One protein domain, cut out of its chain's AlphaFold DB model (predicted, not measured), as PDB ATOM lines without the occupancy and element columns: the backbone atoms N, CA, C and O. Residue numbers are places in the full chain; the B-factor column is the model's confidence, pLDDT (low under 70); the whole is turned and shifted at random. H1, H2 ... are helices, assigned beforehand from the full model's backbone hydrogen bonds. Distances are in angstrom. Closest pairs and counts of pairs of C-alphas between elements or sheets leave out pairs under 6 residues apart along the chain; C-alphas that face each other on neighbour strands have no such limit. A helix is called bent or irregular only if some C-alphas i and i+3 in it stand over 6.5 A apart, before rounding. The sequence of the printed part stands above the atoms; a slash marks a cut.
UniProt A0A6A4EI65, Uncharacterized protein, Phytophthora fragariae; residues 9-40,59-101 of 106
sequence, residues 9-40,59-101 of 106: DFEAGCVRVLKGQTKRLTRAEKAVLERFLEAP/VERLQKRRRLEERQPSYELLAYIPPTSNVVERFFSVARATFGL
ATOM      1  N   ASP A   9      22.293   0.162 -16.540       92.62
ATOM      2  CA  ASP A   9      21.029   0.401 -17.242       92.62
ATOM      3  C   ASP A   9      21.223   1.294 -18.473       92.62
ATOM      4  O   ASP A   9      20.603   1.061 -19.511       92.62
ATOM      5  N   PHE A  10      22.120   2.284 -18.396       90.69
ATOM      6  CA  PHE A  10      22.432   3.152 -19.529       90.69
ATOM      7  C   PHE A  10      23.097   2.371 -20.667       90.69
ATOM      8  O   PHE A  10      22.650   2.440 -21.814       90.69
ATOM      9  N   GLU A  11      24.120   1.574 -20.351       89.69
ATOM     10  CA  GLU A  11      24.844   0.761 -21.333       89.69
ATOM     11  C   GLU A  11      23.926  -0.277 -21.993       89.69
ATOM     12  O   GLU A  11      23.859  -0.386 -23.223       89.69
ATOM     13  N   ALA A  12      23.162  -1.012 -21.183       90.38
ATOM     14  CA  ALA A  12      22.247  -2.033 -21.673       90.38
ATOM     15  C   ALA A  12      21.088  -1.426 -22.484       90.38
ATOM     16  O   ALA A  12      20.642  -2.022 -23.471       90.38
ATOM     17  N   GLY A  13      20.616  -0.238 -22.094       92.12
ATOM     18  CA  GLY A  13      19.637   0.551 -22.837       92.12
ATOM     19  C   GLY A  13      20.159   0.962 -24.215       92.12
ATOM     20  O   GLY A  13      19.511   0.668 -25.222       92.12
ATOM     21  N   CYS A  14      21.359   1.551 -24.286       89.06
ATOM     22  CA  CYS A  14      21.993   1.952 -25.548       89.06
ATOM     23  C   CYS A  14      22.121   0.774 -26.521       89.06
ATOM     24  O   CYS A  14      21.724   0.870 -27.681       89.06
ATOM     25  N   VAL A  15      22.603  -0.379 -26.044       88.75
ATOM     26  CA  VAL A  15      22.738  -1.589 -26.874       88.75
ATOM     27  C   VAL A  15      21.389  -2.054 -27.427       88.75
ATOM     28  O   VAL A  15      21.316  -2.474 -28.584       88.75
ATOM     29  N   ARG A  16      20.314  -1.995 -26.633       90.62
ATOM     30  CA  ARG A  16      18.967  -2.358 -27.097       90.62
ATOM     31  C   ARG A  16      18.456  -1.404 -28.166       90.62
ATOM     32  O   ARG A  16      17.925  -1.881 -29.167       90.62
ATOM     33  N   VAL A  17      18.636  -0.097 -27.988       90.25
ATOM     34  CA  VAL A  17      18.250   0.892 -29.004       90.25
ATOM     35  C   VAL A  17      19.010   0.650 -30.304       90.25
ATOM     36  O   VAL A  17      18.382   0.495 -31.347       90.25
ATOM     37  N   LEU A  18      20.339   0.530 -30.241       86.56
ATOM     38  CA  LEU A  18      21.189   0.330 -31.421       86.56
ATOM     39  C   LEU A  18      20.891  -0.985 -32.161       86.56
ATOM     40  O   LEU A  18      21.151  -1.101 -33.354       86.56
ATOM     41  N   LYS A  19      20.310  -1.978 -31.476       87.44
ATOM     42  CA  LYS A  19      19.825  -3.236 -32.070       87.44
ATOM     43  C   LYS A  19      18.390  -3.162 -32.615       87.44
ATOM     44  O   LYS A  19      17.860  -4.191 -33.030       87.44
ATOM     45  N   GLY A  20      17.729  -2.005 -32.559       87.75
ATOM     46  CA  GLY A  20      16.323  -1.842 -32.952       87.75
ATOM     47  C   GLY A  20      15.325  -2.486 -31.980       87.75
ATOM     48  O   GLY A  20      14.193  -2.791 -32.347       87.75
ATOM     49  N   GLN A  21      15.727  -2.733 -30.730       89.94
ATOM     50  CA  GLN A  21      14.939  -3.441 -29.713       89.94
ATOM     51  C   GLN A  21      14.289  -2.487 -28.696       89.94
ATOM     52  O   GLN A  21      14.086  -2.859 -27.539       89.94
ATOM     53  N   THR A  22      13.928  -1.270 -29.113       89.12
ATOM     54  CA  THR A  22      13.347  -0.208 -28.261       89.12
ATOM     55  C   THR A  22      12.102  -0.664 -27.490       89.12
ATOM     56  O   THR A  22      11.927  -0.329 -26.318       89.12
ATOM     57  N   LYS A  23      11.276  -1.530 -28.092       88.31
ATOM     58  CA  LYS A  23      10.087  -2.137 -27.459       88.31
ATOM     59  C   LYS A  23      10.406  -2.985 -26.216       88.31
ATOM     60  O   LYS A  23       9.510  -3.256 -25.424       88.31
ATOM     61  N   ARG A  24      11.663  -3.414 -26.041       91.62
ATOM     62  CA  ARG A  24      12.131  -4.258 -24.927       91.62
ATOM     63  C   ARG A  24      12.840  -3.472 -23.819       91.62
ATOM     64  O   ARG A  24      13.393  -4.104 -22.922       91.62
ATOM     65  N   LEU A  25      12.859  -2.137 -23.885       93.00
ATOM     66  CA  LEU A  25      13.485  -1.303 -22.857       93.00
ATOM     67  C   LEU A  25      12.736  -1.408 -21.526       93.00
ATOM     68  O   LEU A  25      11.509  -1.250 -21.475       93.00
ATOM     69  N   THR A  26      13.480  -1.634 -20.445       95.38
ATOM     70  CA  THR A  26      12.929  -1.635 -19.083       95.38
ATOM     71  C   THR A  26      12.603  -0.214 -18.615       95.38
ATOM     72  O   THR A  26      13.020   0.775 -19.218       95.38
ATOM     73  N   ARG A  27      11.844  -0.079 -17.518       94.12
ATOM     74  CA  ARG A  27      11.536   1.240 -16.935       94.12
ATOM     75  C   ARG A  27      12.804   1.988 -16.506       94.12
ATOM     76  O   ARG A  27      12.881   3.191 -16.722       94.12
ATOM     77  N   ALA A  28      13.773   1.277 -15.926       94.44
ATOM     78  CA  ALA A  28      15.046   1.853 -15.501       94.44
ATOM     79  C   ALA A  28      15.852   2.370 -16.702       94.44
ATOM     80  O   ALA A  28      16.279   3.520 -16.704       94.44
ATOM     81  N   GLU A  29      15.949   1.571 -17.770       93.94
ATOM     82  CA  GLU A  29      16.612   1.972 -19.017       93.94
ATOM     83  C   GLU A  29      15.949   3.192 -19.661       93.94
ATOM     84  O   GLU A  29      16.631   4.118 -20.084       93.94
ATOM     85  N   LYS A  30      14.613   3.235 -19.704       93.12
ATOM     86  CA  LYS A  30      13.890   4.403 -20.227       93.12
ATOM     87  C   LYS A  30      14.188   5.669 -19.423       93.12
ATOM     88  O   LYS A  30      14.368   6.716 -20.029       93.12
ATOM     89  N   ALA A  31      14.260   5.566 -18.095       92.81
ATOM     90  CA  ALA A  31      14.538   6.705 -17.224       92.81
ATOM     91  C   ALA A  31      15.942   7.284 -17.456       92.81
ATOM     92  O   ALA A  31      16.111   8.495 -17.523       92.81
ATOM     93  N   VAL A  32      16.959   6.435 -17.636       92.56
ATOM     94  CA  VAL A  32      18.329   6.916 -17.899       92.56
ATOM     95  C   VAL A  32      18.528   7.405 -19.338       92.56
ATOM     96  O   VAL A  32      19.371   8.267 -19.575       92.56
ATOM     97  N   LEU A  33      17.749   6.890 -20.297       91.50
ATOM     98  CA  LEU A  33      17.782   7.316 -21.701       91.50
ATOM     99  C   LEU A  33      16.881   8.519 -22.006       91.50
ATOM    100  O   LEU A  33      16.881   8.990 -23.139       91.50
ATOM    101  N   GLU A  34      16.136   9.032 -21.027       90.50
ATOM    102  CA  GLU A  34      15.191  10.143 -21.199       90.50
ATOM    103  C   GLU A  34      15.837  11.362 -21.874       90.50
ATOM    104  O   GLU A  34      15.256  11.951 -22.777       90.50
ATOM    105  N   ARG A  35      17.089  11.686 -21.524       87.31
ATOM    106  CA  ARG A  35      17.842  12.812 -22.113       87.31
ATOM    107  C   ARG A  35      18.194  12.641 -23.596       87.31
ATOM    108  O   ARG A  35      18.602  13.608 -24.226       87.31
ATOM    109  N   PHE A  36      18.096  11.422 -24.119       88.38
ATOM    110  CA  PHE A  36      18.387  11.078 -25.514       88.38
ATOM    111  C   PHE A  36      17.121  10.825 -26.332       88.38
ATOM    112  O   PHE A  36      17.221  10.513 -27.520       88.38
ATOM    113  N   LEU A  37      15.953  10.903 -25.691       88.12
ATOM    114  CA  LEU A  37      14.674  10.812 -26.363       88.12
ATOM    115  C   LEU A  37      14.492  12.063 -27.222       88.12
ATOM    116  O   LEU A  37      14.673  13.185 -26.746       88.12
ATOM    117  N   GLU A  38      14.141  11.871 -28.486       83.69
ATOM    118  CA  GLU A  38      13.762  12.988 -29.338       83.69
ATOM    119  C   GLU A  38      12.482  13.621 -28.788       83.69
ATOM    120  O   GLU A  38      11.554  12.916 -28.375       83.69
ATOM    121  N   ALA A  39      12.439  14.954 -28.733       69.56
ATOM    122  CA  ALA A  39      11.232  15.634 -28.299       69.56
ATOM    123  C   ALA A  39      10.084  15.206 -29.229       69.56
ATOM    124  O   ALA A  39      10.246  15.291 -30.450       69.56
ATOM    125  N   PRO A  40       8.942  14.736 -28.694       60.44
ATOM    126  CA  PRO A  40       7.798  14.462 -29.544       60.44
ATOM    127  C   PRO A  40       7.437  15.751 -30.298       60.44
ATOM    128  O   PRO A  40       7.568  16.836 -29.716       60.44
ATOM    129  N   VAL A  59     -11.846   0.417 -38.752       87.00
ATOM    130  CA  VAL A  59     -11.071   1.555 -39.262       87.00
ATOM    131  C   VAL A  59     -10.456   2.352 -38.116       87.00
ATOM    132  O   VAL A  59      -9.261   2.629 -38.149       87.00
ATOM    133  N   GLU A  60     -11.225   2.653 -37.073       85.31
ATOM    134  CA  GLU A  60     -10.724   3.362 -35.891       85.31
ATOM    135  C   GLU A  60      -9.647   2.553 -35.159       85.31
ATOM    136  O   GLU A  60      -8.621   3.104 -34.760       85.31
ATOM    137  N   ARG A  61      -9.803   1.226 -35.054       83.56
ATOM    138  CA  ARG A  61      -8.753   0.348 -34.505       83.56
ATOM    139  C   ARG A  61      -7.476   0.388 -35.339       83.56
ATOM    140  O   ARG A  61      -6.384   0.428 -34.773       83.56
ATOM    141  N   LEU A  62      -7.593   0.384 -36.666       85.50
ATOM    142  CA  LEU A  62      -6.442   0.469 -37.563       85.50
ATOM    143  C   LEU A  62      -5.752   1.837 -37.462       85.50
ATOM    144  O   LEU A  62      -4.532   1.898 -37.329       85.50
ATOM    145  N   GLN A  63      -6.525   2.924 -37.459       84.75
ATOM    146  CA  GLN A  63      -6.013   4.282 -37.280       84.75
ATOM    147  C   GLN A  63      -5.323   4.447 -35.922       84.75
ATOM    148  O   GLN A  63      -4.218   4.980 -35.865       84.75
ATOM    149  N   LYS A  64      -5.909   3.921 -34.839       82.06
ATOM    150  CA  LYS A  64      -5.311   3.935 -33.496       82.06
ATOM    151  C   LYS A  64      -3.983   3.179 -33.461       82.06
ATOM    152  O   LYS A  64      -3.011   3.683 -32.908       82.06
ATOM    153  N   ARG A  65      -3.912   1.999 -34.090       81.12
ATOM    154  CA  ARG A  65      -2.659   1.235 -34.213       81.12
ATOM    155  C   ARG A  65      -1.585   2.012 -34.971       81.12
ATOM    156  O   ARG A  65      -0.449   2.034 -34.514       81.12
ATOM    157  N   ARG A  66      -1.947   2.666 -36.080       81.00
ATOM    158  CA  ARG A  66      -1.012   3.474 -36.874       81.00
ATOM    159  C   ARG A  66      -0.470   4.659 -36.073       81.00
ATOM    160  O   ARG A  66       0.739   4.827 -35.996       81.00
ATOM    161  N   ARG A  67      -1.347   5.398 -35.384       78.88
ATOM    162  CA  ARG A  67      -0.955   6.513 -34.501       78.88
ATOM    163  C   ARG A  67      -0.006   6.067 -33.386       78.88
ATOM    164  O   ARG A  67       0.937   6.774 -33.061       78.88
ATOM    165  N   LEU A  68      -0.236   4.893 -32.793       72.75
ATOM    166  CA  LEU A  68       0.655   4.333 -31.768       72.75
ATOM    167  C   LEU A  68       2.024   3.925 -32.328       72.75
ATOM    168  O   LEU A  68       3.014   3.964 -31.603       72.75
ATOM    169  N   GLU A  69       2.084   3.510 -33.592       72.00
ATOM    170  CA  GLU A  69       3.334   3.164 -34.263       72.00
ATOM    171  C   GLU A  69       4.144   4.409 -34.642       72.00
ATOM    172  O   GLU A  69       5.350   4.423 -34.414       72.00
ATOM    173  N   GLU A  70       3.470   5.465 -35.104       70.31
ATOM    174  CA  GLU A  70       4.045   6.791 -35.374       70.31
ATOM    175  C   GLU A  70       4.568   7.472 -34.093       70.31
ATOM    176  O   GLU A  70       5.578   8.162 -34.130       70.31
ATOM    177  N   ARG A  71       3.926   7.237 -32.938       69.38
ATOM    178  CA  ARG A  71       4.318   7.797 -31.627       69.38
ATOM    179  C   ARG A  71       5.393   6.984 -30.890       69.38
ATOM    180  O   ARG A  71       5.569   7.163 -29.682       69.38
ATOM    181  N   GLN A  72       6.074   6.043 -31.549       70.88
ATOM    182  CA  GLN A  72       7.132   5.284 -30.879       70.88
ATOM    183  C   GLN A  72       8.313   6.199 -30.513       70.88
ATOM    184  O   GLN A  72       8.712   7.027 -31.326       70.88
ATOM    185  N   PRO A  73       8.898   6.036 -29.312       75.88
ATOM    186  CA  PRO A  73      10.034   6.843 -28.881       75.88
ATOM    187  C   PRO A  73      11.234   6.634 -29.813       75.88
ATOM    188  O   PRO A  73      11.718   5.503 -29.954       75.88
ATOM    189  N   SER A  74      11.717   7.720 -30.421       85.12
ATOM    190  CA  SER A  74      12.948   7.754 -31.206       85.12
ATOM    191  C   SER A  74      14.129   8.182 -30.333       85.12
ATOM    192  O   SER A  74      14.034   9.048 -29.466       85.12
ATOM    193  N   TYR A  75      15.262   7.519 -30.545       88.94
ATOM    194  CA  TYR A  75      16.504   7.731 -29.799       88.94
ATOM    195  C   TYR A  75      17.650   8.011 -30.782       88.94
ATOM    196  O   TYR A  75      18.720   7.405 -30.696       88.94
ATOM    197  N   GLU A  76      17.414   8.879 -31.768       84.25
ATOM    198  CA  GLU A  76      18.364   9.142 -32.861       84.25
ATOM    199  C   GLU A  76      19.717   9.655 -32.352       84.25
ATOM    200  O   GLU A  76      20.766   9.297 -32.888       84.25
ATOM    201  N   LEU A  77      19.713  10.405 -31.243       85.12
ATOM    202  CA  LEU A  77      20.921  10.915 -30.594       85.12
ATOM    203  C   LEU A  77      21.886   9.801 -30.157       85.12
ATOM    204  O   LEU A  77      23.100  10.012 -30.138       85.12
ATOM    205  N   LEU A  78      21.380   8.599 -29.856       86.38
ATOM    206  CA  LEU A  78      22.221   7.462 -29.472       86.38
ATOM    207  C   LEU A  78      23.057   6.924 -30.638       86.38
ATOM    208  O   LEU A  78      24.095   6.315 -30.391       86.38
ATOM    209  N   ALA A  79      22.664   7.175 -31.891       81.12
ATOM    210  CA  ALA A  79      23.456   6.785 -33.059       81.12
ATOM    211  C   ALA A  79      24.770   7.579 -33.177       81.12
ATOM    212  O   ALA A  79      25.722   7.103 -33.793       81.12
ATOM    213  N   TYR A  80      24.832   8.769 -32.568       81.62
ATOM    214  CA  TYR A  80      26.022   9.623 -32.559       81.62
ATOM    215  C   TYR A  80      26.958   9.339 -31.389       81.62
ATOM    216  O   TYR A  80      28.073   9.860 -31.375       81.62
ATOM    217  N   ILE A  81      26.540   8.521 -30.414       77.38
ATOM    218  CA  ILE A  81      27.464   8.008 -29.407       77.38
ATOM    219  C   ILE A  81      28.399   7.059 -30.154       77.38
ATOM    220  O   ILE A  81      27.942   6.005 -30.610       77.38
ATOM    221  N   PRO A  82      29.690   7.412 -30.324       66.88
ATOM    222  CA  PRO A  82      30.609   6.520 -30.999       66.88
ATOM    223  C   PRO A  82      30.576   5.192 -30.241       66.88
ATOM    224  O   PRO A  82      30.571   5.216 -29.002       66.88
ATOM    225  N   PRO A  83      30.516   4.042 -30.942       63.38
ATOM    226  CA  PRO A  83      30.585   2.758 -30.270       63.38
ATOM    227  C   PRO A  83      31.771   2.827 -29.319       63.38
ATOM    228  O   PRO A  83      32.858   3.250 -29.728       63.38
ATOM    229  N   THR A  84      31.533   2.502 -28.041       63.22
ATOM    230  CA  THR A  84      32.613   2.503 -27.057       63.22
ATOM    231  C   THR A  84      33.775   1.742 -27.666       63.22
ATOM    232  O   THR A  84      33.561   0.802 -28.438       63.22
ATOM    233  N   SER A  85      34.981   2.211 -27.361       55.97
ATOM    234  CA  SER A  85      36.280   1.743 -27.841       55.97
ATOM    235  C   SER A  85      36.360   0.255 -28.227       55.97
ATOM    236  O   SER A  85      37.091  -0.064 -29.147       55.97
ATOM    237  N   ASN A  86      35.554  -0.643 -27.643       61.59
ATOM    238  CA  ASN A  86      35.298  -2.028 -28.057       61.59
ATOM    239  C   ASN A  86      35.392  -2.341 -29.563       61.59
ATOM    240  O   ASN A  86      35.981  -3.363 -29.888       61.59
ATOM    241  N   VAL A  87      34.857  -1.539 -30.499       65.12
ATOM    242  CA  VAL A  87      34.947  -1.899 -31.936       65.12
ATOM    243  C   VAL A  87      36.375  -1.704 -32.430       65.12
ATOM    244  O   VAL A  87      36.919  -2.558 -33.128       65.12
ATOM    245  N   VAL A  88      36.995  -0.606 -32.012       65.25
ATOM    246  CA  VAL A  88      38.375  -0.237 -32.326       65.25
ATOM    247  C   VAL A  88      39.359  -1.140 -31.570       65.25
ATOM    248  O   VAL A  88      40.304  -1.648 -32.157       65.25
ATOM    249  N   GLU A  89      39.108  -1.442 -30.301       72.94
ATOM    250  CA  GLU A  89      39.857  -2.394 -29.479       72.94
ATOM    251  C   GLU A  89      39.738  -3.816 -30.005       72.94
ATOM    252  O   GLU A  89      40.743  -4.516 -30.077       72.94
ATOM    253  N   ARG A  90      38.547  -4.260 -30.418       77.00
ATOM    254  CA  ARG A  90      38.350  -5.567 -31.054       77.00
ATOM    255  C   ARG A  90      39.061  -5.611 -32.396       77.00
ATOM    256  O   ARG A  90      39.726  -6.602 -32.680       77.00
ATOM    257  N   PHE A  91      38.982  -4.540 -33.182       80.44
ATOM    258  CA  PHE A  91      39.749  -4.401 -34.415       80.44
ATOM    259  C   PHE A  91      41.257  -4.525 -34.148       80.44
ATOM    260  O   PHE A  91      41.910  -5.385 -34.734       80.44
ATOM    261  N   PHE A  92      41.808  -3.761 -33.202       80.00
ATOM    262  CA  PHE A  92      43.228  -3.821 -32.851       80.00
ATOM    263  C   PHE A  92      43.631  -5.131 -32.162       80.00
ATOM    264  O   PHE A  92      44.766  -5.570 -32.321       80.00
ATOM    265  N   SER A  93      42.722  -5.799 -31.454       81.12
ATOM    266  CA  SER A  93      42.947  -7.129 -30.876       81.12
ATOM    267  C   SER A  93      43.055  -8.192 -31.965       81.12
ATOM    268  O   SER A  93      43.976  -9.004 -31.938       81.12
ATOM    269  N   VAL A  94      42.170  -8.153 -32.966       83.81
ATOM    270  CA  VAL A  94      42.228  -9.037 -34.141       83.81
ATOM    271  C   VAL A  94      43.477  -8.747 -34.973       83.81
ATOM    272  O   VAL A  94      44.190  -9.678 -35.347       83.81
ATOM    273  N   ALA A  95      43.801  -7.473 -35.211       85.31
ATOM    274  CA  ALA A  95      45.031  -7.077 -35.892       85.31
ATOM    275  C   ALA A  95      46.277  -7.560 -35.126       85.31
ATOM    276  O   ALA A  95      47.192  -8.129 -35.707       85.31
ATOM    277  N   ARG A  96      46.312  -7.425 -33.797       81.50
ATOM    278  CA  ARG A  96      47.419  -7.943 -32.982       81.50
ATOM    279  C   ARG A  96      47.520  -9.465 -33.039       81.50
ATOM    280  O   ARG A  96      48.628  -9.971 -33.142       81.50
ATOM    281  N   ALA A  97      46.412 -10.199 -32.979       82.31
ATOM    282  CA  ALA A  97      46.437 -11.660 -33.067       82.31
ATOM    283  C   ALA A  97      46.926 -12.152 -34.442       82.31
ATOM    284  O   ALA A  97      47.653 -13.137 -34.520       82.31
ATOM    285  N   THR A  98      46.563 -11.448 -35.516       78.44
ATOM    286  CA  THR A  98      46.935 -11.805 -36.897       78.44
ATOM    287  C   THR A  98      48.360 -11.384 -37.261       78.44
ATOM    288  O   THR A  98      49.098 -12.175 -37.840       78.44
ATOM    289  N   PHE A  99      48.785 -10.175 -36.883       75.44
ATOM    290  CA  PHE A  99      50.100  -9.617 -37.234       75.44
ATOM    291  C   PHE A  99      51.161  -9.754 -36.126       75.44
ATOM    292  O   PHE A  99      52.353  -9.588 -36.379       75.44
ATOM    293  N   GLY A 100      50.772 -10.068 -34.889       64.12
ATOM    294  CA  GLY A 100      51.683 -10.177 -33.741       64.12
ATOM    295  C   GLY A 100      52.645 -11.365 -33.805       64.12
ATOM    296  O   GLY A 100      53.710 -11.313 -33.193       64.12
ATOM    297  N   LEU A 101      52.323 -12.396 -34.596       59.72
ATOM    298  CA  LEU A 101      53.182 -13.566 -34.826       59.72
ATOM    299  C   LEU A 101      54.529 -13.217 -35.480       59.72
ATOM    300  O   LEU A 101      55.499 -13.937 -35.275       59.72
TER     301      LEU A 101
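Overview. This is residues 9 to 40 and 59 to 101 of the 106 residues of an uncharacterized protein of Phytophthora fragariae (UniProt A0A6A4EI65). The longest helix, H5, is one of two arms that stick out from a small compact body; the other arm is H3, at the opposite end of the rod. The body between them holds H1, H2 and the short H4, with H1 meeting both of the others. The printed part has 75 residues with five named helices, in the order H1, H2, H3, H4, H5, and no named strand: the class is all helix. The whole is extended, with a radius of gyration of the C-alphas of 17.9 A and spans of 66 by 25 by 19 A.

Arrangement. Look first at H5, residues 86 to 101, which stands free and touches no helix. Walk inward to H4, residues 76 to 80, which touches H1, residues 9 to 18; their closest C-alphas, those of Cys 14 and Leu 78, are 6.8 A apart. H1 touches H2, residues 27 to 36, closest at the C-alphas of Asp 9 and Glu 29, 5.0 A apart. H1 and H2 run the same way at a steep tilt of 69 degrees, only just short of about perpendicular. H2 and H4 only just touch, with 3 pairs of C-alphas within 8 A; the closest are those of Phe 36 and Leu 77, 5.7 A apart. H3, residues 59 to 70, stands free and is apart from H5. In H1 and H3 every O i to N i+4 pair is within hydrogen-bond range; the counts are 4 of 6 in H2, 11 of 12 in H5 and 0 of 1 in H4, where 2 of 2 O i to N i+3 pairs are within range.

Along the chain. Find C-alpha 86 at (35.298, -2.028, -28.057); from there H5 runs 22.3 A to C-alpha 101 at (53.182, -13.566, -34.826). H3 begins at C-alpha 59, (-11.071, 1.555, -39.262), and is 16.5 A long. H2 measures 14.7 A, H1 14.2 A and H4 7.7 A. H2 is irregular, with C-alphas 32 and 35 7.3 A apart, and H5 only just so, with C-alphas 98 and 101 6.8 A apart.

Size, cuts and confidence. The C-alphas of Val 59 and Leu 101, 66.2 A apart, are the two farthest apart. Residues 41 to 58 are not printed, and C-alphas 40 and 59 stand 24.8 A apart across this cut. Of the links that are printed whole, H3 to H4 and H4 to H5 are tight, H1 to H2 is short, and none is long. The mean pLDDT of the printed part is 81.8; residues 39 to 40, 71, 82 to 88 and 100 to 101 are under 70.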